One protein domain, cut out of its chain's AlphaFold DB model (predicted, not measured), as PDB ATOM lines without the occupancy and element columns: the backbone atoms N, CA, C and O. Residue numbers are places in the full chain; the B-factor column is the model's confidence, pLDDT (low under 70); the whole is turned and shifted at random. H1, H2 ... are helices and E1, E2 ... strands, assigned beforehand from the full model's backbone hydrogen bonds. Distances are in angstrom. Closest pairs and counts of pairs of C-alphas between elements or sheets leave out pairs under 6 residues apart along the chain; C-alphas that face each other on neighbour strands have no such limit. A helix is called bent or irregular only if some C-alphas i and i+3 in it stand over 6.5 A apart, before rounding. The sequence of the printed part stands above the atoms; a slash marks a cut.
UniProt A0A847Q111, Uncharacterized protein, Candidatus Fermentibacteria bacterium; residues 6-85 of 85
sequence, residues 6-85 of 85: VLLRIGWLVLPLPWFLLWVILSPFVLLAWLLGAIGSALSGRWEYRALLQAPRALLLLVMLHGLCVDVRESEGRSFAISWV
ATOM      1  N   VAL A   6       4.858  52.536  43.614       60.22
ATOM      2  CA  VAL A   6       4.676  53.161  42.300       60.22
ATOM      3  C   VAL A   6       3.793  54.377  42.486       60.22
ATOM      4  O   VAL A   6       2.643  54.250  42.898       60.22
ATOM      5  N   LEU A   7       4.302  55.553  42.153       63.81
ATOM      6  CA  LEU A   7       3.491  56.756  42.058       63.81
ATOM      7  C   LEU A   7       2.993  56.858  40.623       63.81
ATOM      8  O   LEU A   7       3.724  57.275  39.723       63.81
ATOM      9  N   LEU A   8       1.744  56.447  40.416       64.06
ATOM     10  CA  LEU A   8       1.047  56.680  39.160       64.06
ATOM     11  C   LEU A   8       0.365  58.046  39.250       64.06
ATOM     12  O   LEU A   8      -0.560  58.225  40.046       64.06
ATOM     13  N   ARG A   9       0.819  59.011  38.447       61.91
ATOM     14  CA  ARG A   9       0.175  60.323  38.341       61.91
ATOM     15  C   ARG A   9      -0.625  60.417  37.044       61.91
ATOM     16  O   ARG A   9      -0.045  60.488  35.962       61.91
ATOM     17  N   ILE A  10      -1.951  60.470  37.168       69.44
ATOM     18  CA  ILE A  10      -2.885  60.725  36.062       69.44
ATOM     19  C   ILE A  10      -3.543  62.084  36.327       69.44
ATOM     20  O   ILE A  10      -4.453  62.206  37.149       69.44
ATOM     21  N   GLY A  11      -3.046  63.138  35.671       66.44
ATOM     22  CA  GLY A  11      -3.507  64.510  35.905       66.44
ATOM     23  C   GLY A  11      -3.203  65.008  37.329       66.44
ATOM     24  O   GLY A  11      -2.032  65.178  37.689       66.44
ATOM     25  N   TRP A  12      -4.256  65.260  38.124       63.03
ATOM     26  CA  TRP A  12      -4.163  65.688  39.535       63.03
ATOM     27  C   TRP A  12      -4.028  64.515  40.521       63.03
ATOM     28  O   TRP A  12      -3.606  64.710  41.659       63.03
ATOM     29  N   LEU A  13      -4.406  63.302  40.101       60.41
ATOM     30  CA  LEU A  13      -4.531  62.157  40.995       60.41
ATOM     31  C   LEU A  13      -3.182  61.443  41.086       60.41
ATOM     32  O   LEU A  13      -2.652  60.992  40.069       60.41
ATOM     33  N   VAL A  14      -2.648  61.335  42.303       65.75
ATOM     34  CA  VAL A  14      -1.444  60.558  42.614       65.75
ATOM     35  C   VAL A  14      -1.878  59.307  43.362       65.75
ATOM     36  O   VAL A  14      -2.367  59.398  44.486       65.75
ATOM     37  N   LEU A  15      -1.720  58.145  42.731       68.50
ATOM     38  CA  LEU A  15      -2.052  56.862  43.336       68.50
ATOM     39  C   LEU A  15      -0.753  56.139  43.731       68.50
ATOM     40  O   LEU A  15      -0.023  55.700  42.839       68.50
ATOM     41  N   PRO A  16      -0.439  56.022  45.037       66.12
ATOM     42  CA  PRO A  16       0.668  55.201  45.505       66.12
ATOM     43  C   PRO A  16       0.249  53.728  45.452       66.12
ATOM     44  O   PRO A  16      -0.440  53.229  46.340       66.12
ATOM     45  N   LEU A  17       0.634  53.018  44.394       66.56
ATOM     46  CA  LEU A  17       0.447  51.575  44.303       66.56
ATOM     47  C   LEU A  17       1.610  50.872  44.997       66.56
ATOM     48  O   LEU A  17       2.751  51.132  44.624       66.56
ATOM     49  N   PRO A  18       1.384  49.946  45.938       70.38
ATOM     50  CA  PRO A  18       2.499  49.264  46.561       70.38
ATOM     51  C   PRO A  18       3.231  48.394  45.536       70.38
ATOM     52  O   PRO A  18       2.705  47.361  45.117       70.38
ATOM     53  N   TRP A  19       4.435  48.798  45.116       72.12
ATOM     54  CA  TRP A  19       5.185  48.069  44.082       72.12
ATOM     55  C   TRP A  19       5.445  46.628  44.518       72.12
ATOM     56  O   TRP A  19       5.292  45.697  43.730       72.12
ATOM     57  N   PHE A  20       5.706  46.464  45.820       74.00
ATOM     58  CA  PHE A  20       5.775  45.192  46.527       74.00
ATOM     59  C   PHE A  20       4.612  44.244  46.220       74.00
ATOM     60  O   PHE A  20       4.827  43.095  45.843       74.00
ATOM     61  N   LEU A  21       3.371  44.722  46.341       76.94
ATOM     62  CA  LEU A  21       2.195  43.878  46.133       76.94
ATOM     63  C   LEU A  21       2.099  43.404  44.687       76.94
ATOM     64  O   LEU A  21       1.706  42.266  44.444       76.94
ATOM     65  N   LEU A  22       2.488  44.253  43.737       78.38
ATOM     66  CA  LEU A  22       2.378  43.945  42.320       78.38
ATOM     67  C   LEU A  22       3.242  42.730  41.959       78.38
ATOM     68  O   LEU A  22       2.732  41.757  41.402       78.38
ATOM     69  N   TRP A  23       4.521  42.723  42.342       77.50
ATOM     70  CA  TRP A  23       5.393  41.584  42.041       77.50
ATOM     71  C   TRP A  23       5.124  40.355  42.919       77.50
ATOM     72  O   TRP A  23       5.298  39.236  42.435       77.50
ATOM     73  N   VAL A  24       4.635  40.515  44.155       81.88
ATOM     74  CA  VAL A  24       4.187  39.380  44.988       81.88
ATOM     75  C   VAL A  24       2.992  38.670  44.354       81.88
ATOM     76  O   VAL A  24       2.974  37.442  44.305       81.88
ATOM     77  N   ILE A  25       2.026  39.421  43.817       86.69
ATOM     78  CA  ILE A  25       0.870  38.858  43.110       86.69
ATOM     79  C   ILE A  25       1.305  38.218  41.788       86.69
ATOM     80  O   ILE A  25       0.820  37.144  41.455       86.69
ATOM     81  N   LEU A  26       2.230  38.837  41.047       85.75
ATOM     82  CA  LEU A  26       2.732  38.316  39.767       85.75
ATOM     83  C   LEU A  26       3.611  37.062  39.917       85.75
ATOM     84  O   LEU A  26       3.597  36.210  39.032       85.75
ATOM     85  N   SER A  27       4.342  36.918  41.025       86.38
ATOM     86  CA  SER A  27       5.243  35.788  41.311       86.38
ATOM     87  C   SER A  27       4.637  34.393  41.045       86.38
ATOM     88  O   SER A  27       5.211  33.647  40.242       86.38
ATOM     89  N   PRO A  28       3.474  34.015  41.620       90.19
ATOM     90  CA  PRO A  28       2.872  32.704  41.365       90.19
ATOM     91  C   PRO A  28       2.493  32.499  39.893       90.19
ATOM     92  O   PRO A  28       2.679  31.404  39.362       90.19
ATOM     93  N   PHE A  29       2.021  33.541  39.201       90.44
ATOM     94  CA  PHE A  29       1.692  33.451  37.774       90.44
ATOM     95  C   PHE A  29       2.939  33.298  36.907       90.44
ATOM     96  O   PHE A  29       2.902  32.585  35.910       90.44
ATOM     97  N   VAL A  30       4.050  33.925  37.290       89.56
ATOM     98  CA  VAL A  30       5.333  33.804  36.590       89.56
ATOM     99  C   VAL A  30       5.909  32.399  36.735       89.56
ATOM    100  O   VAL A  30       6.379  31.835  35.748       89.56
ATOM    101  N   LEU A  31       5.828  31.807  37.928       89.00
ATOM    102  CA  LEU A  31       6.222  30.413  38.151       89.00
ATOM    103  C   LEU A  31       5.352  29.448  37.342       89.00
ATOM    104  O   LEU A  31       5.875  28.532  36.707       89.00
ATOM    105  N   LEU A  32       4.039  29.685  37.309       91.62
ATOM    106  CA  LEU A  32       3.109  28.887  36.515       91.62
ATOM    107  C   LEU A  32       3.397  29.023  35.012       91.62
ATOM    108  O   LEU A  32       3.517  28.020  34.315       91.62
ATOM    109  N   ALA A  33       3.584  30.248  34.517       90.25
ATOM    110  CA  ALA A  33       3.949  30.524  33.130       90.25
ATOM    111  C   ALA A  33       5.265  29.839  32.744       90.25
ATOM    112  O   ALA A  33       5.337  29.202  31.696       90.25
ATOM    113  N   TRP A  34       6.282  29.905  33.604       92.12
ATOM    114  CA  TRP A  34       7.557  29.231  33.375       92.12
ATOM    115  C   TRP A  34       7.398  27.709  33.297       92.12
ATOM    116  O   TRP A  34       7.928  27.092  32.373       92.12
ATOM    117  N   LEU A  35       6.613  27.112  34.201       91.62
ATOM    118  CA  LEU A  35       6.335  25.675  34.198       91.62
ATOM    119  C   LEU A  35       5.587  25.240  32.927       91.62
ATOM    120  O   LEU A  35       5.996  24.283  32.270       91.62
ATOM    121  N   LEU A  36       4.531  25.965  32.535       91.38
ATOM    122  CA  LEU A  36       3.813  25.703  31.282       91.38
ATOM    123  C   LEU A  36       4.710  25.901  30.055       91.38
ATOM    124  O   LEU A  36       4.631  25.123  29.105       91.38
ATOM    125  N   GLY A  37       5.575  26.915  30.072       90.25
ATOM    126  CA  GLY A  37       6.562  27.161  29.026       90.25
ATOM    127  C   GLY A  37       7.562  26.014  28.898       90.25
ATOM    128  O   GLY A  37       7.836  25.562  27.789       90.25
ATOM    129  N   ALA A  38       8.060  25.485  30.017       89.12
ATOM    130  CA  ALA A  38       8.985  24.356  30.032       89.12
ATOM    131  C   ALA A  38       8.338  23.078  29.479       89.12
ATOM    132  O   ALA A  38       8.882  22.461  28.562       89.12
ATOM    133  N   ILE A  39       7.147  22.724  29.974       91.50
ATOM    134  CA  ILE A  39       6.408  21.534  29.528       91.50
ATOM    135  C   ILE A  39       6.028  21.665  28.047       91.50
ATOM    136  O   ILE A  39       6.293  20.771  27.244       91.50
ATOM    137  N   GLY A  40       5.443  22.796  27.653       88.56
ATOM    138  CA  GLY A  40       4.992  23.005  26.279       88.56
ATOM    139  C   GLY A  40       6.137  23.121  25.270       88.56
ATOM    140  O   GLY A  40       6.011  22.636  24.141       88.56
ATOM    141  N   SER A  41       7.280  23.691  25.673       88.25
ATOM    142  CA  SER A  41       8.480  23.742  24.833       88.25
ATOM    143  C   SER A  41       9.093  22.354  24.648       88.25
ATOM    144  O   SER A  41       9.566  22.069  23.551       88.25
ATOM    145  N   ALA A  42       9.060  21.496  25.674       88.12
ATOM    146  CA  ALA A  42       9.541  20.118  25.578       88.12
ATOM    147  C   ALA A  42       8.669  19.252  24.651       88.12
ATOM    148  O   ALA A  42       9.191  18.379  23.964       88.12
ATOM    149  N   LEU A  43       7.358  19.508  24.603       90.00
ATOM    150  CA  LEU A  43       6.410  18.712  23.814       90.00
ATOM    151  C   LEU A  43       6.252  19.177  22.362       90.00
ATOM    152  O   LEU A  43       6.038  18.353  21.479       90.00
ATOM    153  N   SER A  44       6.290  20.487  22.106       84.69
ATOM    154  CA  SER A  44       5.844  21.037  20.815       84.69
ATOM    155  C   SER A  44       6.805  22.035  20.171       84.69
ATOM    156  O   SER A  44       6.622  22.393  19.011       84.69
ATOM    157  N   GLY A  45       7.806  22.531  20.911       78.75
ATOM    158  CA  GLY A  45       8.783  23.505  20.411       78.75
ATOM    159  C   GLY A  45       8.198  24.834  19.906       78.75
ATOM    160  O   GLY A  45       8.930  25.628  19.305       78.75
ATOM    161  N   ARG A  46       6.901  25.108  20.115       85.12
ATOM    162  CA  ARG A  46       6.242  26.308  19.579       85.12
ATOM    163  C   ARG A  46       6.761  27.582  20.252       85.12
ATOM    164  O   ARG A  46       7.331  27.552  21.346       85.12
ATOM    165  N   TRP A  47       6.628  28.706  19.555       86.56
ATOM    166  CA  TRP A  47       7.231  29.975  19.964       86.56
ATOM    167  C   TRP A  47       6.559  30.560  21.216       86.56
ATOM    168  O   TRP A  47       7.237  31.179  22.033       86.56
ATOM    169  N   GLU A  48       5.268  30.294  21.422       88.62
ATOM    170  CA  GLU A  48       4.483  30.757  22.569       88.62
ATOM    171  C   GLU A  48       5.064  30.215  23.883       88.62
ATOM    172  O   GLU A  48       5.241  30.946  24.856       88.62
ATOM    173  N   TYR A  49       5.457  28.938  23.897       87.50
ATOM    174  CA  TYR A  49       6.067  28.305  25.067       87.50
ATOM    175  C   TYR A  49       7.476  28.830  25.348       87.50
ATOM    176  O   TYR A  49       7.866  28.989  26.505       87.50
ATOM    177  N   ARG A  50       8.227  29.183  24.297       85.06
ATOM    178  CA  ARG A  50       9.529  29.849  24.443       85.06
ATOM    179  C   ARG A  50       9.394  31.271  24.983       85.06
ATOM    180  O   ARG A  50      10.262  31.702  25.739       85.06
ATOM    181  N   ALA A  51       8.316  31.976  24.642       86.56
ATOM    182  CA  ALA A  51       7.997  33.275  25.228       86.56
ATOM    183  C   ALA A  51       7.653  33.143  26.721       86.56
ATOM    184  O   ALA A  51       8.182  33.892  27.541       86.56
ATOM    185  N   LEU A  52       6.859  32.133  27.098       88.00
ATOM    186  CA  LEU A  52       6.524  31.842  28.498       88.00
ATOM    187  C   LEU A  52       7.757  31.511  29.358       88.00
ATOM    188  O   LEU A  52       7.825  31.912  30.520       88.00
ATOM    189  N   LEU A  53       8.784  30.874  28.785       88.81
ATOM    190  CA  LEU A  53      10.064  30.640  29.469       88.81
ATOM    191  C   LEU A  53      10.804  31.932  29.859       88.81
ATOM    192  O   LEU A  53      11.657  31.895  30.745       88.81
ATOM    193  N   GLN A  54      10.493  33.071  29.232       89.25
ATOM    194  CA  GLN A  54      11.086  34.369  29.572       89.25
ATOM    195  C   GLN A  54      10.369  35.074  30.734       89.25
ATOM    196  O   GLN A  54      10.867  36.092  31.214       89.25
ATOM    197  N   ALA A  55       9.238  34.550  31.225       87.12
ATOM    198  CA  ALA A  55       8.458  35.183  32.290       87.12
ATOM    199  C   ALA A  55       9.276  35.506  33.565       87.12
ATOM    200  O   ALA A  55       9.132  36.617  34.080       87.12
ATOM    201  N   PRO A  56      10.197  34.642  34.049       87.25
ATOM    202  CA  PRO A  56      11.039  34.974  35.203       87.25
ATOM    203  C   PRO A  56      11.967  36.166  34.953       87.25
ATOM    204  O   PRO A  56      12.186  36.987  35.841       87.25
ATOM    205  N   ARG A  57      12.489  36.297  33.725       85.75
ATOM    206  CA  ARG A  57      13.332  37.435  33.337       85.75
ATOM    207  C   ARG A  57      12.522  38.722  33.279       85.75
ATOM    208  O   ARG A  57      13.007  39.737  33.758       85.75
ATOM    209  N   ALA A  58      11.297  38.670  32.756       84.25
ATOM    210  CA  ALA A  58      10.394  39.818  32.750       84.25
ATOM    211  C   ALA A  58      10.060  40.284  34.176       84.25
ATOM    212  O   ALA A  58      10.087  41.482  34.442       84.25
ATOM    213  N   LEU A  59       9.829  39.350  35.108       83.56
ATOM    214  CA  LEU A  59       9.612  39.675  36.520       83.56
ATOM    215  C   LEU A  59      10.849  40.313  37.158       83.56
ATOM    216  O   LEU A  59      10.721  41.308  37.858       83.56
ATOM    217  N   LEU A  60      12.046  39.783  36.897       80.75
ATOM    218  CA  LEU A  60      13.296  40.377  37.379       80.75
ATOM    219  C   LEU A  60      13.504  41.789  36.828       80.75
ATOM    220  O   LEU A  60      13.862  42.685  37.584       80.75
ATOM    221  N   LEU A  61      13.235  42.005  35.541       80.31
ATOM    222  CA  LEU A  61      13.316  43.322  34.909       80.31
ATOM    223  C   LEU A  61      12.327  44.300  35.554       80.31
ATOM    224  O   LEU A  61      12.693  45.433  35.849       80.31
ATOM    225  N   LEU A  62      11.113  43.828  35.851       76.50
ATOM    226  CA  LEU A  62      10.108  44.571  36.607       76.50
ATOM    227  C   LEU A  62      10.613  44.911  38.018       76.50
ATOM    228  O   LEU A  62      10.555  46.056  38.429       76.50
ATOM    229  N   VAL A  63      11.197  43.968  38.755       74.69
ATOM    230  CA  VAL A  63      11.754  44.252  40.091       74.69
ATOM    231  C   VAL A  63      12.910  45.262  40.018       74.69
ATOM    232  O   VAL A  63      13.008  46.143  40.872       74.69
ATOM    233  N   MET A  64      13.756  45.175  38.987       71.62
ATOM    234  CA  MET A  64      14.905  46.064  38.767       71.62
ATOM    235  C   MET A  64      14.526  47.462  38.259       71.62
ATOM    236  O   MET A  64      15.353  48.365  38.329       71.62
ATOM    237  N   LEU A  65      13.291  47.674  37.795       72.00
ATOM    238  CA  LEU A  65      12.765  48.990  37.394       72.00
ATOM    239  C   LEU A  65      12.543  49.951  38.575       72.00
ATOM    240  O   LEU A  65      12.122  51.089  38.383       72.00
ATOM    241  N   HIS A  66      12.861  49.515  39.793       64.19
ATOM    242  CA  HIS A  66      12.959  50.364  40.969       64.19
ATOM    243  C   HIS A  66      13.841  51.594  40.705       64.19
ATOM    244  O   HIS A  66      14.999  51.485  40.311       64.19
ATOM    245  N   GLY A  67      13.317  52.774  41.012       56.91
ATOM    246  CA  GLY A  67      13.996  54.057  40.863       56.91
ATOM    247  C   GLY A  67      13.847  54.684  39.479       56.91
ATOM    248  O   GLY A  67      14.303  55.813  39.293       56.91
ATOM    249  N   LEU A  68      13.229  54.001  38.505       65.31
ATOM    250  CA  LEU A  68      12.933  54.625  37.221       65.31
ATOM    251  C   LEU A  68      11.881  55.723  37.432       65.31
ATOM    252  O   LEU A  68      10.977  55.588  38.249       65.31
ATOM    253  N   CYS A  69      11.992  56.823  36.695       61.12
ATOM    254  CA  CYS A  69      10.942  57.825  36.591       61.12
ATOM    255  C   CYS A  69      10.785  58.181  35.117       61.12
ATOM    256  O   CYS A  69      11.747  58.580  34.462       61.12
ATOM    257  N   VAL A  70       9.583  57.989  34.587       67.06
ATOM    258  CA  VAL A  70       9.215  58.325  33.214       67.06
ATOM    259  C   VAL A  70       8.213  59.473  33.286       67.06
ATOM    260  O   VAL A  70       7.084  59.281  33.734       67.06
ATOM    261  N   ASP A  71       8.643  60.666  32.869       66.62
ATOM    262  CA  ASP A  71       7.803  61.864  32.718       66.62
ATOM    263  C   ASP A  71       7.464  62.034  31.229       66.62
ATOM    264  O   ASP A  71       8.328  62.362  30.415       66.62
ATOM    265  N   VAL A  72       6.214  61.759  30.858       68.81
ATOM    266  CA  VAL A  72       5.682  61.980  29.511       68.81
ATOM    267  C   VAL A  72       4.889  63.280  29.529       68.81
ATOM    268  O   VAL A  72       3.819  63.366  30.136       68.81
ATOM    269  N   ARG A  73       5.406  64.294  28.833       61.69
ATOM    270  CA  ARG A  73       4.729  65.579  28.642       61.69
ATOM    271  C   ARG A  73       4.143  65.644  27.243       61.69
ATOM    272  O   ARG A  73       4.879  65.666  26.261       61.69
ATOM    273  N   GLU A  74       2.820  65.675  27.160       61.16
ATOM    274  CA  GLU A  74       2.096  65.903  25.914       61.16
ATOM    275  C   GLU A  74       2.019  67.412  25.633       61.16
ATOM    276  O   GLU A  74       1.782  68.208  26.546       61.16
ATOM    277  N   SER A  75       2.215  67.825  24.374       63.00
ATOM    278  CA  SER A  75       2.245  69.253  24.002       63.00
ATOM    279  C   SER A  75       0.921  69.990  24.265       63.00
ATOM    280  O   SER A  75       0.914  71.208  24.407       63.00
ATOM    281  N   GLU A  76      -0.179  69.243  24.415       63.75
ATOM    282  CA  GLU A  76      -1.527  69.743  24.718       63.75
ATOM    283  C   GLU A  76      -1.807  69.895  26.230       63.75
ATOM    284  O   GLU A  76      -2.936  70.161  26.640       63.75
ATOM    285  N   GLY A  77      -0.788  69.750  27.089       58.41
ATOM    286  CA  GLY A  77      -0.876  70.062  28.523       58.41
ATOM    287  C   GLY A  77      -1.228  68.888  29.443       58.41
ATOM    288  O   GLY A  77      -1.365  69.085  30.652       58.41
ATOM    289  N   ARG A  78      -1.336  67.657  28.925       54.00
ATOM    290  CA  ARG A  78      -1.444  66.446  29.756       54.00
ATOM    291  C   ARG A  78      -0.052  65.920  30.104       54.00
ATOM    292  O   ARG A  78       0.775  65.664  29.235       54.00
ATOM    293  N   SER A  79       0.211  65.757  31.397       57.28
ATOM    294  CA  SER A  79       1.452  65.172  31.913       57.28
ATOM    295  C   SER A  79       1.158  63.836  32.589       57.28
ATOM    296  O   SER A  79       0.340  63.790  33.515       57.28
ATOM    297  N   PHE A  80       1.853  62.784  32.171       57.72
ATOM    298  CA  PHE A  80       1.837  61.479  32.824       57.72
ATOM    299  C   PHE A  80       3.207  61.239  33.442       57.72
ATOM    300  O   PHE A  80       4.206  61.219  32.732       57.72
ATOM    301  N   ALA A  81       3.254  61.046  34.757       56.84
ATOM    302  CA  ALA A  81       4.482  60.670  35.441       56.84
ATOM    303  C   ALA A  81       4.289  59.289  36.064       56.84
ATOM    304  O   ALA A  81       3.358  59.077  36.847       56.84
ATOM    305  N   ILE A  82       5.163  58.358  35.694       59.06
ATOM    306  CA  ILE A  82       5.258  57.039  36.310       59.06
ATOM    307  C   ILE A  82       6.592  57.007  37.034       59.06
ATOM    308  O   ILE A  82       7.642  57.060  36.399       59.06
ATOM    309  N   SER A  83       6.552  56.969  38.362       57.47
ATOM    310  CA  SER A  83       7.751  56.871  39.191       57.47
ATOM    311  C   SER A  83       7.711  55.582  39.992       57.47
ATOM    312  O   SER A  83       6.703  55.269  40.628       57.47
ATOM    313  N   TRP A  84       8.804  54.836  39.953       56.31
ATOM    314  CA  TRP A  84       9.004  53.602  40.690       56.31
ATOM    315  C   TRP A  84       9.889  53.935  41.897       56.31
ATOM    316  O   TRP A  84      11.089  54.096  41.721       56.31
ATOM    317  N   VAL A  85       9.328  54.104  43.103       55.62
ATOM    318  CA  VAL A  85      10.058  54.583  44.303       55.62
ATOM    319  C   VAL A  85      10.164  53.517  45.381       55.62
ATOM    320  O   VAL A  85       9.137  52.880  45.720       55.62
TER     321      VAL A  85
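AT A GLANCE: This is residues 6 to 85 of the 85 residues of an uncharacterized protein of Candidatus Fermentibacteria bacterium (UniProt A0A847Q111). A small four-stranded sheet forms one end of an elongated model, and a long helical arm runs away from it: H1 leads out, and H2 and H3 fold back along it toward the sheet. The sheet is two strand hairpins side by side, E1 with E2 and E3 with E4, and the helices touch it little. The printed part has 80 residues, with three named helices and four named strands in the order E1, E2, H1, H2, H3, E3, E4; the sheet's order is E2, E1, E4, E3, all antiparallel, and the class is mixed, helices and strands. The whole is only just loose, close to extended, with a radius of gyration of the C-alphas of 17.0 A and spans of 52 by 27 by 17 A.

IN THESE COORDINATES: E1, residues 6 to 10, begins at C-alpha 6 at (4.676, 53.161, 42.300) and is 12.4 A long. E2, residues 13 to 17, is 12.2 A long. H1, residues 19 to 44, is 35.7 A long and ends at C-alpha 44 at (5.844, 21.037, 20.815). H1 has a kink of 33 degrees near residue 28 and is only just irregular, with C-alphas 25 and 28 at 6.7 A. H2 is residues 47 to 52, 8.8 A, and H3 residues 55 to 64, 14.2 A. E3, residues 69 to 73, is 12.7 A long, and E4, residues 79 to 84, is 16.4 A long and ends at C-alpha 84 at (9.004, 53.602, 40.690).

HOW THE PARTS SIT: In the sheet, E2 and E3 are edge strands. E1 and E2 form a hairpin at 158 degrees, with N 6 and O 17 at 2.7 A, within hydrogen-bond range. The inner strands E1 and E4 are antiparallel at 173 degrees, with N 7 and O 83 at 2.9 A. E3 and E4 form a hairpin at 175 degrees, with N 70 and O 82 at 2.8 A. H1 only grazes the sheet, with its residues 19 to 22. H1, with residues 23 to 34 alone, touches H3, closest at the C-alphas of Val 30 and Ala 55, 5.5 A, at a shallow tilt of 25 degrees, opposite ways. H1, with residues 33 to 41 alone, touches H2 in a helical hairpin, closest at the C-alphas of Gly 37 and Tyr 49, 4.2 A; they run opposite ways at a shallow tilt of 34 degrees, only just short of steep. H2 and H3 meet only through their link, and neither is on the sheet. In H2 and H3 every O i to N i+4 pair is within hydrogen-bond range; in H1, 20 of 22 are.

THE WHOLE: The C-alphas farthest apart, those of Leu 43 and Gly 77, are 52.1 A apart, while those of Val 6 and Val 85 are 5.9 A apart. The printed part has no cut, and the six links between elements are tight. The mean pLDDT of the printed part is 75.7; residues 6 to 17 and 66 to 85 are under 70.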